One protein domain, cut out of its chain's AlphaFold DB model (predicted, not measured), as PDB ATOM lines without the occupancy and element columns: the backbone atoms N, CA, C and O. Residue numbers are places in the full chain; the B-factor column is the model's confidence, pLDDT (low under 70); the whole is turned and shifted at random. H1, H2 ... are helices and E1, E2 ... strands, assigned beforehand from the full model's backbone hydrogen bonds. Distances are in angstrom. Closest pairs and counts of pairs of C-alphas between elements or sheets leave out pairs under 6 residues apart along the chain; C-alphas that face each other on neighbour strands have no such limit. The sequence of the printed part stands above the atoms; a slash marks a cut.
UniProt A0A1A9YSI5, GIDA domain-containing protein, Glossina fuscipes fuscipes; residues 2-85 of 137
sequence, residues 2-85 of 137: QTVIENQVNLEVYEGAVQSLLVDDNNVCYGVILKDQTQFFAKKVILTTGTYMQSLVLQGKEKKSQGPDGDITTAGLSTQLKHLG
ATOM      1  N   GLN A   2      97.667 122.400 131.636       95.62
ATOM      2  CA  GLN A   2      99.081 122.754 131.840       95.62
ATOM      3  C   GLN A   2     100.067 121.644 131.436       95.62
ATOM      4  O   GLN A   2     100.913 121.873 130.583       95.62
ATOM      5  N   THR A   3      99.865 120.412 131.909       97.00
ATOM      6  CA  THR A   3     100.708 119.264 131.531       97.00
ATOM      7  C   THR A   3     100.777 119.030 130.019       97.00
ATOM      8  O   THR A   3     101.817 118.647 129.504       97.00
ATOM      9  N   VAL A   4      99.687 119.255 129.276       97.44
ATOM     10  CA  VAL A   4      99.689 119.089 127.810       97.44
ATOM     11  C   VAL A   4     100.551 120.167 127.153       97.44
ATOM     12  O   VAL A   4     101.291 119.867 126.226       97.44
ATOM     13  N   ILE A   5     100.475 121.402 127.657       97.75
ATOM     14  CA  ILE A   5     101.251 122.547 127.168       97.75
ATOM     15  C   ILE A   5     102.747 122.327 127.422       97.75
ATOM     16  O   ILE A   5     103.540 122.446 126.497       97.75
ATOM     17  N   GLU A   6     103.126 121.953 128.645       96.56
ATOM     18  CA  GLU A   6     104.531 121.760 129.043       96.56
ATOM     19  C   GLU A   6     105.231 120.625 128.280       96.56
ATOM     20  O   GLU A   6     106.445 120.649 128.117       96.56
ATOM     21  N   ASN A   7     104.473 119.635 127.798       97.31
ATOM     22  CA  ASN A   7     105.009 118.487 127.063       97.31
ATOM     23  C   ASN A   7     104.885 118.621 125.535       97.31
ATOM     24  O   ASN A   7     105.237 117.693 124.802       97.31
ATOM     25  N   GLN A   8     104.364 119.740 125.026       98.44
ATOM     26  CA  GLN A   8     104.181 119.930 123.592       98.44
ATOM     27  C   GLN A   8     105.517 120.265 122.913       98.44
ATOM     28  O   GLN A   8     106.127 121.301 123.164       98.44
ATOM     29  N   VAL A   9     105.947 119.413 121.980       98.50
ATOM     30  CA  VAL A   9     107.150 119.656 121.167       98.50
ATOM     31  C   VAL A   9     106.990 120.953 120.361       98.50
ATOM     32  O   VAL A   9     105.934 121.179 119.762       98.50
ATOM     33  N   ASN A  10     108.059 121.757 120.312       98.00
ATOM     34  CA  ASN A  10     108.134 123.084 119.678       98.00
ATOM     35  C   ASN A  10     107.273 124.174 120.345       98.00
ATOM     36  O   ASN A  10     106.930 125.158 119.687       98.00
ATOM     37  N   LEU A  11     106.921 124.012 121.623       98.00
ATOM     38  CA  LEU A  11     106.260 125.045 122.415       98.00
ATOM     39  C   LEU A  11     107.133 125.437 123.607       98.00
ATOM     40  O   LEU A  11     107.434 124.614 124.465       98.00
ATOM     41  N   GLU A  12     107.501 126.712 123.665       96.62
ATOM     42  CA  GLU A  12     108.155 127.318 124.823       96.62
ATOM     43  C   GLU A  12     107.150 128.212 125.549       96.62
ATOM     44  O   GLU A  12     106.405 128.969 124.920       96.62
ATOM     45  N   VAL A  13     107.113 128.111 126.877       96.38
ATOM     46  CA  VAL A  13     106.230 128.917 127.725       96.38
ATOM     47  C   VAL A  13     107.071 129.936 128.471       96.38
ATOM     48  O   VAL A  13     108.022 129.579 129.163       96.38
ATOM     49  N   TYR A  14     106.689 131.203 128.345       95.62
ATOM     50  CA  TYR A  14     107.306 132.304 129.066       95.62
ATOM     51  C   TYR A  14     106.242 133.042 129.874       95.62
ATOM     52  O   TYR A  14     105.222 133.469 129.327       95.62
ATOM     53  N   GLU A  15     106.477 133.199 131.172       94.50
ATOM     54  CA  GLU A  15     105.589 133.957 132.045       94.50
ATOM     55  C   GLU A  15     105.964 135.441 132.007       94.50
ATOM     56  O   GLU A  15     107.042 135.849 132.437       94.50
ATOM     57  N   GLY A  16     105.069 136.270 131.475       92.62
ATOM     58  CA  GLY A  16     105.286 137.707 131.423       92.62
ATOM     59  C   GLY A  16     104.125 138.466 130.798       92.62
ATOM     60  O   GLY A  16     103.382 137.956 129.961       92.62
ATOM     61  N   ALA A  17     103.962 139.722 131.210       92.69
ATOM     62  CA  ALA A  17     102.904 140.583 130.697       92.69
ATOM     63  C   ALA A  17     103.374 141.315 129.434       92.69
ATOM     64  O   ALA A  17     104.263 142.165 129.503       92.69
ATOM     65  N   VAL A  18     102.747 141.027 128.290       94.81
ATOM     66  CA  VAL A  18     102.981 141.767 127.041       94.81
ATOM     67  C   VAL A  18     102.493 143.210 127.195       94.81
ATOM     68  O   VAL A  18     101.327 143.464 127.517       94.81
ATOM     69  N   GLN A  19     103.393 144.162 126.954       94.25
ATOM     70  CA  GLN A  19     103.140 145.598 127.055       94.25
ATOM     71  C   GLN A  19     102.738 146.202 125.703       94.25
ATOM     72  O   GLN A  19     101.802 147.004 125.660       94.25
ATOM     73  N   SER A  20     103.418 145.820 124.618       96.19
ATOM     74  CA  SER A  20     103.130 146.292 123.256       96.19
ATOM     75  C   SER A  20     103.681 145.345 122.185       96.19
ATOM     76  O   SER A  20     104.478 144.451 122.460       96.19
ATOM     77  N   LEU A  21     103.234 145.544 120.951       97.62
ATOM     78  CA  LEU A  21     103.738 144.910 119.740       97.62
ATOM     79  C   LEU A  21     104.961 145.662 119.208       97.62
ATOM     80  O   LEU A  21     105.044 146.886 119.325       97.62
ATOM     81  N   LEU A  22     105.861 144.932 118.559       97.94
ATOM     82  CA  LEU A  22     106.892 145.493 117.692       97.94
ATOM     83  C   LEU A  22     106.336 145.531 116.265       97.94
ATOM     84  O   LEU A  22     105.940 144.490 115.732       97.94
ATOM     85  N   VAL A  23     106.246 146.729 115.687       97.44
ATOM     86  CA  VAL A  23     105.612 146.991 114.388       97.44
ATOM     87  C   VAL A  23     106.484 147.966 113.603       97.44
ATOM     88  O   VAL A  23     106.984 148.924 114.189       97.44
ATOM     89  N   ASP A  24     106.706 147.694 112.318       95.75
ATOM     90  CA  ASP A  24     107.503 148.556 111.438       95.75
ATOM     91  C   ASP A  24     106.674 149.689 110.803       95.75
ATOM     92  O   ASP A  24     105.458 149.779 110.985       95.75
ATOM     93  N   ASP A  25     107.336 150.539 110.014       94.56
ATOM     94  CA  ASP A  25     106.706 151.682 109.334       94.56
ATOM     95  C   ASP A  25     105.623 151.273 108.314       94.56
ATOM     96  O   ASP A  25     104.786 152.090 107.931       94.56
ATOM     97  N   ASN A  26     105.602 150.005 107.891       95.19
ATOM     98  CA  ASN A  26     104.604 149.443 106.980       95.19
ATOM     99  C   ASN A  26     103.483 148.695 107.726       95.19
ATOM    100  O   ASN A  26     102.713 147.960 107.103       95.19
ATOM    101  N   ASN A  27     103.372 148.873 109.047       93.19
ATOM    102  CA  ASN A  27     102.429 148.179 109.927       93.19
ATOM    103  C   ASN A  27     102.618 146.650 109.994       93.19
ATOM    104  O   ASN A  27     101.692 145.915 110.351       93.19
ATOM    105  N   VAL A  28     103.812 146.140 109.687       96.50
ATOM    106  CA  VAL A  28     104.123 144.714 109.814       96.50
ATOM    107  C   VAL A  28     104.560 144.419 111.245       96.50
ATOM    108  O   VAL A  28     105.582 144.912 111.717       96.50
ATOM    109  N   CYS A  29     103.792 143.584 111.947       97.81
ATOM    110  CA  CYS A  29     104.164 143.112 113.278       97.81
ATOM    111  C   CYS A  29     105.245 142.025 113.188       97.81
ATOM    112  O   CYS A  29     105.063 141.021 112.495       97.81
ATOM    113  N   TYR A  30     106.341 142.216 113.923       98.19
ATOM    114  CA  TYR A  30     107.500 141.317 113.934       98.19
ATOM    115  C   TYR A  30     107.900 140.850 115.343       98.19
ATOM    116  O   TYR A  30     108.967 140.261 115.531       98.19
ATOM    117  N   GLY A  31     107.057 141.090 116.349       98.38
ATOM    118  CA  GLY A  31     107.322 140.648 117.713       98.38
ATOM    119  C   GLY A  31     106.487 141.350 118.778       98.38
ATOM    120  O   GLY A  31     105.535 142.074 118.481       98.38
ATOM    121  N   VAL A  32     106.874 141.138 120.033       98.06
ATOM    122  CA  VAL A  32     106.269 141.744 121.223       98.06
ATOM    123  C   VAL A  32     107.345 142.227 122.190       98.06
ATOM    124  O   VAL A  32     108.456 141.700 122.220       98.06
ATOM    125  N   ILE A  33     106.991 143.211 123.009       97.12
ATOM    126  CA  ILE A  33     107.779 143.657 124.154       97.12
ATOM    127  C   ILE A  33     106.970 143.447 125.432       97.12
ATOM    128  O   ILE A  33     105.779 143.772 125.509       97.12
ATOM    129  N   LEU A  34     107.619 142.867 126.431       95.50
ATOM    130  CA  LEU A  34     107.056 142.641 127.749       95.50
ATOM    131  C   LEU A  34     107.206 143.880 128.638       95.50
ATOM    132  O   LEU A  34     107.933 144.825 128.334       95.50
ATOM    133  N   LYS A  35     106.505 143.886 129.772       92.50
ATOM    134  CA  LYS A  35     106.552 144.984 130.747       92.50
ATOM    135  C   LYS A  35     107.958 145.210 131.318       92.50
ATOM    136  O   LYS A  35     108.328 146.356 131.566       92.50
ATOM    137  N   ASP A  36     108.737 144.144 131.472       94.06
ATOM    138  CA  ASP A  36     110.141 144.165 131.909       94.06
ATOM    139  C   ASP A  36     111.129 144.595 130.803       94.06
ATOM    140  O   ASP A  36     112.334 144.581 131.022       94.06
ATOM    141  N   GLN A  37     110.618 145.022 129.641       95.81
ATOM    142  CA  GLN A  37     111.365 145.419 128.441       95.81
ATOM    143  C   GLN A  37     112.010 144.269 127.655       95.81
ATOM    144  O   GLN A  37     112.649 144.525 126.632       95.81
ATOM    145  N   THR A  38     111.793 143.011 128.050       97.75
ATOM    146  CA  THR A  38     112.219 141.851 127.258       97.75
ATOM    147  C   THR A  38     111.501 141.844 125.910       97.75
ATOM    148  O   THR A  38     110.283 142.030 125.839       97.75
ATOM    149  N   GLN A  39     112.250 141.624 124.829       98.19
ATOM    150  CA  GLN A  39     111.721 141.585 123.466       98.19
ATOM    151  C   GLN A  39     111.733 140.162 122.914       98.19
ATOM    152  O   GLN A  39     112.743 139.466 122.993       98.19
ATOM    153  N   PHE A  40     110.624 139.768 122.293       98.25
ATOM    154  CA  PHE A  40     110.497 138.513 121.563       98.25
ATOM    155  C   PHE A  40     110.176 138.803 120.104       98.25
ATOM    156  O   PHE A  40     109.188 139.474 119.799       98.25
ATOM    157  N   PHE A  41     110.993 138.271 119.199       98.25
ATOM    158  CA  PHE A  41     110.803 138.415 117.759       98.25
ATOM    159  C   PHE A  41     110.026 137.225 117.206       98.25
ATOM    160  O   PHE A  41     110.312 136.074 117.531       98.25
ATOM    161  N   ALA A  42     109.048 137.491 116.345       97.88
ATOM    162  CA  ALA A  42     108.208 136.459 115.760       97.88
ATOM    163  C   ALA A  42     107.734 136.862 114.363       97.88
ATOM    164  O   ALA A  42     107.399 138.012 114.104       97.88
ATOM    165  N   LYS A  43     107.625 135.881 113.460       97.38
ATOM    166  CA  LYS A  43     107.051 136.102 112.118       97.38
ATOM    167  C   LYS A  43     105.549 136.394 112.162       97.38
ATOM    168  O   LYS A  43     105.008 136.958 111.211       97.38
ATOM    169  N   LYS A  44     104.868 135.925 113.213       97.38
ATOM    170  CA  LYS A  44     103.430 136.073 113.459       97.38
ATOM    171  C   LYS A  44     103.181 136.155 114.959       97.38
ATOM    172  O   LYS A  44     103.792 135.411 115.719       97.38
ATOM    173  N   VAL A  45     102.255 137.024 115.352       97.75
ATOM    174  CA  VAL A  45     101.796 137.190 116.734       97.75
ATOM    175  C   VAL A  45     100.294 136.922 116.768       97.75
ATOM    176  O   VAL A  45      99.550 137.480 115.962       97.75
ATOM    177  N   ILE A  46      99.854 136.059 117.684       97.69
ATOM    178  CA  ILE A  46      98.437 135.755 117.914       97.69
ATOM    179  C   ILE A  46      98.053 136.356 119.264       97.69
ATOM    180  O   ILE A  46      98.670 136.048 120.280       97.69
ATOM    181  N   LEU A  47      97.037 137.220 119.278       95.88
ATOM    182  CA  LEU A  47      96.552 137.866 120.495       95.88
ATOM    183  C   LEU A  47      95.342 137.119 121.061       95.88
ATOM    184  O   LEU A  47      94.284 137.077 120.440       95.88
ATOM    185  N   THR A  48      95.482 136.582 122.272       96.00
ATOM    186  CA  THR A  48      94.412 135.896 123.017       96.00
ATOM    187  C   THR A  48      94.279 136.478 124.424       96.00
ATOM    188  O   THR A  48      94.320 135.766 125.422       96.00
ATOM    189  N   THR A  49      94.147 137.804 124.520       93.12
ATOM    190  CA  THR A  49      94.244 138.564 125.783       93.12
ATOM    191  C   THR A  49      93.103 138.324 126.772       93.12
ATOM    192  O   THR A  49      93.132 138.873 127.873       93.12
ATOM    193  N   GLY A  50      92.060 137.585 126.378       93.56
ATOM    194  CA  GLY A  50      90.873 137.349 127.198       93.56
ATOM    195  C   GLY A  50      90.313 138.646 127.790       93.56
ATOM    196  O   GLY A  50      90.228 139.674 127.117       93.56
ATOM    197  N   THR A  51      89.985 138.611 129.078       93.00
ATOM    198  CA  THR A  51      89.468 139.758 129.837       93.00
ATOM    199  C   THR A  51      90.564 140.588 130.516       93.00
ATOM    200  O   THR A  51      90.260 141.304 131.460       93.00
ATOM    201  N   TYR A  52      91.828 140.503 130.080       92.06
ATOM    202  CA  TYR A  52      92.962 141.156 130.756       92.06
ATOM    203  C   TYR A  52      93.371 142.501 130.147       92.06
ATOM    204  O   TYR A  52      93.985 143.321 130.834       92.06
ATOM    205  N   MET A  53      93.040 142.764 128.881       92.25
ATOM    206  CA  MET A  53      93.421 144.006 128.202       92.25
ATOM    207  C   MET A  53      92.581 145.191 128.705       92.25
ATOM    208  O   MET A  53      91.358 145.198 128.567       92.25
ATOM    209  N   GLN A  54      93.238 146.206 129.279       92.31
ATOM    210  CA  GLN A  54      92.602 147.382 129.893       92.31
ATOM    211  C   GLN A  54      91.406 147.007 130.802       92.31
ATOM    212  O   GLN A  54      90.320 147.605 130.742       92.31
ATOM    213  N   SER A  55      91.598 145.966 131.609       93.94
ATOM    214  CA  SER A  55      90.575 145.343 132.442       93.94
ATOM    215  C   SER A  55      90.179 146.222 133.625       93.94
ATOM    216  O   SER A  55      90.973 146.993 134.163       93.94
ATOM    217  N   LEU A  56      88.914 146.097 134.020       94.81
ATOM    218  CA  LEU A  56      88.340 146.753 135.185       94.81
ATOM    219  C   LEU A  56      87.436 145.758 135.914       94.81
ATOM    220  O   LEU A  56      86.403 145.360 135.373       94.81
ATOM    221  N   VAL A  57      87.787 145.414 137.152       95.25
ATOM    222  CA  VAL A  57      86.912 144.650 138.047       95.25
ATOM    223  C   VAL A  57      85.977 145.622 138.759       95.25
ATOM    224  O   VAL A  57      86.415 146.627 139.325       95.25
ATOM    225  N   LEU A  58      84.678 145.334 138.695       95.00
ATOM    226  CA  LEU A  58      83.612 146.154 139.265       95.00
ATOM    227  C   LEU A  58      82.918 145.375 140.383       95.00
ATOM    228  O   LEU A  58      82.335 144.325 140.119       95.00
ATOM    229  N   GLN A  59      82.942 145.906 141.605       93.94
ATOM    230  CA  GLN A  59      82.299 145.299 142.773       93.94
ATOM    231  C   GLN A  59      81.459 146.349 143.504       93.94
ATOM    232  O   GLN A  59      81.970 147.197 144.234       93.94
ATOM    233  N   GLY A  60      80.143 146.327 143.275       93.56
ATOM    234  CA  GLY A  60      79.251 147.377 143.767       93.56
ATOM    235  C   GLY A  60      79.656 148.746 143.215       93.56
ATOM    236  O   GLY A  60      79.584 148.975 142.008       93.56
ATOM    237  N   LYS A  61      80.082 149.654 144.102       95.19
ATOM    238  CA  LYS A  61      80.596 150.988 143.739       95.19
ATOM    239  C   LYS A  61      82.113 151.011 143.519       95.19
ATOM    240  O   LYS A  61      82.632 151.999 143.005       95.19
ATOM    241  N   GLU A  62      82.823 149.953 143.910       94.88
ATOM    242  CA  GLU A  62      84.268 149.862 143.738       94.88
ATOM    243  C   GLU A  62      84.636 149.505 142.298       94.88
ATOM    244  O   GLU A  62      83.985 148.690 141.636       94.88
ATOM    245  N   LYS A  63      85.736 150.099 141.835       94.75
ATOM    246  CA  LYS A  63      86.322 149.869 140.519       94.75
ATOM    247  C   LYS A  63      87.830 149.713 140.671       94.75
ATOM    248  O   LYS A  63      88.497 150.648 141.108       94.75
ATOM    249  N   LYS A  64      88.364 148.555 140.285       94.38
ATOM    250  CA  LYS A  64      89.795 148.224 140.389       94.38
ATOM    251  C   LYS A  64      90.369 147.937 139.005       94.38
ATOM    252  O   LYS A  64      89.767 147.204 138.223       94.38
ATOM    253  N   SER A  65      91.516 148.537 138.692       94.31
ATOM    254  CA  SER A  65      92.236 148.309 137.432       94.31
ATOM    255  C   SER A  65      93.092 147.054 137.540       94.31
ATOM    256  O   SER A  65      94.281 147.133 137.831       94.31
ATOM    257  N   GLN A  66      92.460 145.906 137.327       93.62
ATOM    258  CA  GLN A  66      93.064 144.579 137.447       93.62
ATOM    259  C   GLN A  66      92.349 143.590 136.519       93.62
ATOM    260  O   GLN A  66      91.217 143.839 136.084       93.62
ATOM    261  N   GLY A  67      93.009 142.479 136.214       91.25
ATOM    262  CA  GLY A  67      92.391 141.297 135.625       91.25
ATOM    263  C   GLY A  67      91.499 140.546 136.628       91.25
ATOM    264  O   GLY A  67      91.332 140.983 137.776       91.25
ATOM    265  N   PRO A  68      90.896 139.428 136.195       87.88
ATOM    266  CA  PRO A  68      90.262 138.467 137.096       87.88
ATOM    267  C   PRO A  68      91.181 138.096 138.269       87.88
ATOM    268  O   PRO A  68      92.398 138.111 138.127       87.88
ATOM    269  N   ASP A  69      90.595 137.839 139.437       87.06
ATOM    270  CA  ASP A  69      91.295 137.342 140.636       87.06
ATOM    271  C   ASP A  69      92.514 138.159 141.120       87.06
ATOM    272  O   ASP A  69      93.323 137.684 141.908       87.06
ATOM    273  N   GLY A  70      92.601 139.437 140.733       86.75
ATOM    274  CA  GLY A  70      93.685 140.332 141.159       86.75
ATOM    275  C   GLY A  70      94.896 140.335 140.231       86.75
ATOM    276  O   GLY A  70      95.873 141.026 140.519       86.75
ATOM    277  N   ASP A  71      94.817 139.630 139.104       89.75
ATOM    278  CA  ASP A  71      95.887 139.578 138.120       89.75
ATOM    279  C   ASP A  71      96.213 140.954 137.523       89.75
ATOM    280  O   ASP A  71      95.407 141.893 137.487       89.75
ATOM    281  N   ILE A  72      97.421 141.064 136.977       88.75
ATOM    282  CA  ILE A  72      97.884 142.277 136.310       88.75
ATOM    283  C   ILE A  72      97.054 142.524 135.041       88.75
ATOM    284  O   ILE A  72      96.812 141.629 134.235       88.75
ATOM    285  N   THR A  73      96.668 143.781 134.823       90.19
ATOM    286  CA  THR A  73      96.125 144.253 133.544       90.19
ATOM    287  C   THR A  73      97.130 145.155 132.831       90.19
ATOM    288  O   THR A  73      97.898 145.870 133.479       90.19
ATOM    289  N   THR A  74      97.120 145.155 131.495       84.56
ATOM    290  CA  THR A  74      97.941 146.061 130.681       84.56
ATOM    291  C   THR A  74      97.062 146.977 129.835       84.56
ATOM    292  O   THR A  74      96.101 146.551 129.189       84.56
ATOM    293  N   ALA A  75      97.377 148.273 129.850       84.44
ATOM    294  CA  ALA A  75      96.719 149.263 128.996       84.44
ATOM    295  C   ALA A  75      97.474 149.499 127.675       84.44
ATOM    296  O   ALA A  75      96.854 149.910 126.694       84.44
ATOM    297  N   GLY A  76      98.784 149.214 127.634       90.25
ATOM    298  CA  GLY A  76      99.663 149.547 126.507       90.25
ATOM    299  C   GLY A  76      99.181 148.984 125.173       90.25
ATOM    300  O   GLY A  76      99.000 149.738 124.218       90.25
ATOM    301  N   LEU A  77      98.860 147.690 125.147       93.31
ATOM    302  CA  LEU A  77      98.414 147.001 123.939       93.31
ATOM    303  C   LEU A  77      97.127 147.610 123.360       93.31
ATOM    304  O   LEU A  77      97.046 147.853 122.159       93.31
ATOM    305  N   SER A  78      96.144 147.936 124.207       92.81
ATOM    306  CA  SER A  78      94.883 148.546 123.754       92.81
ATOM    307  C   SER A  78      95.077 149.929 123.132       92.81
ATOM    308  O   SER A  78      94.444 150.256 122.130       92.81
ATOM    309  N   THR A  79      95.971 150.743 123.700       93.69
ATOM    310  CA  THR A  79      96.297 152.067 123.164       93.69
ATOM    311  C   THR A  79      96.995 151.937 121.816       93.69
ATOM    312  O   THR A  79      96.618 152.615 120.864       93.69
ATOM    313  N   GLN A  80      97.965 151.026 121.708       95.62
ATOM    314  CA  GLN A  80      98.684 150.801 120.458       95.62
ATOM    315  C   GLN A  80      97.764 150.279 119.351       95.62
ATOM    316  O   GLN A  80      97.826 150.786 118.237       95.62
ATOM    317  N   LEU A  81      96.875 149.325 119.645       95.50
ATOM    318  CA  LEU A  81      95.908 148.821 118.664       95.50
ATOM    319  C   LEU A  81      95.019 149.950 118.120       95.50
ATOM    320  O   LEU A  81      94.815 150.031 116.913       95.50
ATOM    321  N   LYS A  82      94.565 150.881 118.970       94.88
ATOM    322  CA  LYS A  82      93.839 152.075 118.498       94.88
ATOM    323  C   LYS A  82      94.684 152.945 117.569       94.88
ATOM    324  O   LYS A  82      94.179 153.394 116.549       94.88
ATOM    325  N   HIS A  83      95.957 153.175 117.900       94.19
ATOM    326  CA  HIS A  83      96.865 153.955 117.046       94.19
ATOM    327  C   HIS A  83      97.133 153.281 115.694       94.19
ATOM    328  O   HIS A  83      97.300 153.976 114.699       94.19
ATOM    329  N   LEU A  84      97.115 151.948 115.646       95.56
ATOM    330  CA  LEU A  84      97.215 151.160 114.413       95.56
ATOM    331  C   LEU A  84      95.904 151.130 113.601       95.56
ATOM    332  O   LEU A  84      95.837 150.458 112.576       95.56
ATOM    333  N   GLY A  85      94.859 151.838 114.045       95.88
ATOM    334  CA  GLY A  85      93.589 151.961 113.329       95.88
ATOM    335  C   GLY A  85      92.542 150.901 113.679       95.88
ATOM    336  O   GLY A  85      91.520 150.825 113.002       95.88
TER     337      GLY A  85
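Overview. This is residues 2 to 85 of the 137 residues of the protein "GIDA domain-containing protein" of Glossina fuscipes fuscipes (UniProt A0A1A9YSI5). A small three-stranded sheet, E1 E2 E3, with the short helix H2 beside its edge strand E1, forms one part of a loose, flat model, and a separate two-stranded hairpin, E4 and E5, lies far from it. The first helix, H1, is away from both, and residues 6 to 12, of which 6 belongs to H1, stick out free. The printed part has 84 residues with two named helices and five named strands, in the order H1 E1 E2 E3 E4 E5 H2; under half of the residues, 34, are in named elements, and the class is mixed, helices and strands. Both sheets, E1 - E2 - E3 and E4 - E5, are antiparallel. The whole is loose, with a radius of gyration of the C-alphas of 15.1 A, and spans 44 by 39 by 20 A.

Along the chain. H1, residues 2 to 6, begins at C-alpha 2 at (99.081, 122.754, 131.840). E1, residues 18 to 23, is 13.9 A long and starts at C-alpha 18 at (102.981, 141.767, 127.041). E2, residues 29 to 34, is 14.8 A long, and E3 takes residues 39 to 41. E4, residues 57 to 59, and E5, residues 62 to 64, follow. H2, residues 76 to 83, is 10.8 A long and ends at C-alpha 83 at (96.865, 153.955, 117.046).

Arrangement. E1, E2 and E3 form a meander, each strand the antiparallel neighbour of the one before. The hairpin E1 and E2 has directions 154 degrees apart, with N 22 and O 31 at 2.9 A, within hydrogen-bond range. In the hairpin E2 and E3, at 155 degrees, N 40 and O 32 are 2.9 A apart, also within range. H2 is on this sheet at the sheet's level, with a height over the sheet of 2.1 A. The closest C-alphas of E1 and H2 are those of Ser 20 and Leu 77, 4.8 A apart. E4 and E5 are a hairpin at 163 degrees, with N 57 and O 64 at 2.9 A, within range. E4 is apart from H2 and from E1, E2 and E3. H1 is not on the sheet E1 E2 E3, and it is apart from H2. In H1 and H2 every O i to N i+4 pair is within hydrogen-bond range.

Size, cuts and confidence. The two C-alphas farthest apart are those of Val 9 and Lys 61, at 46.9 A. The printed part has no cut. The links H1 to E1, E3 to E4 and E5 to H2 are long; residues 42 to 56 hold no named element. The mean pLDDT of the printed part is 94.7, and no printed residue is under 70.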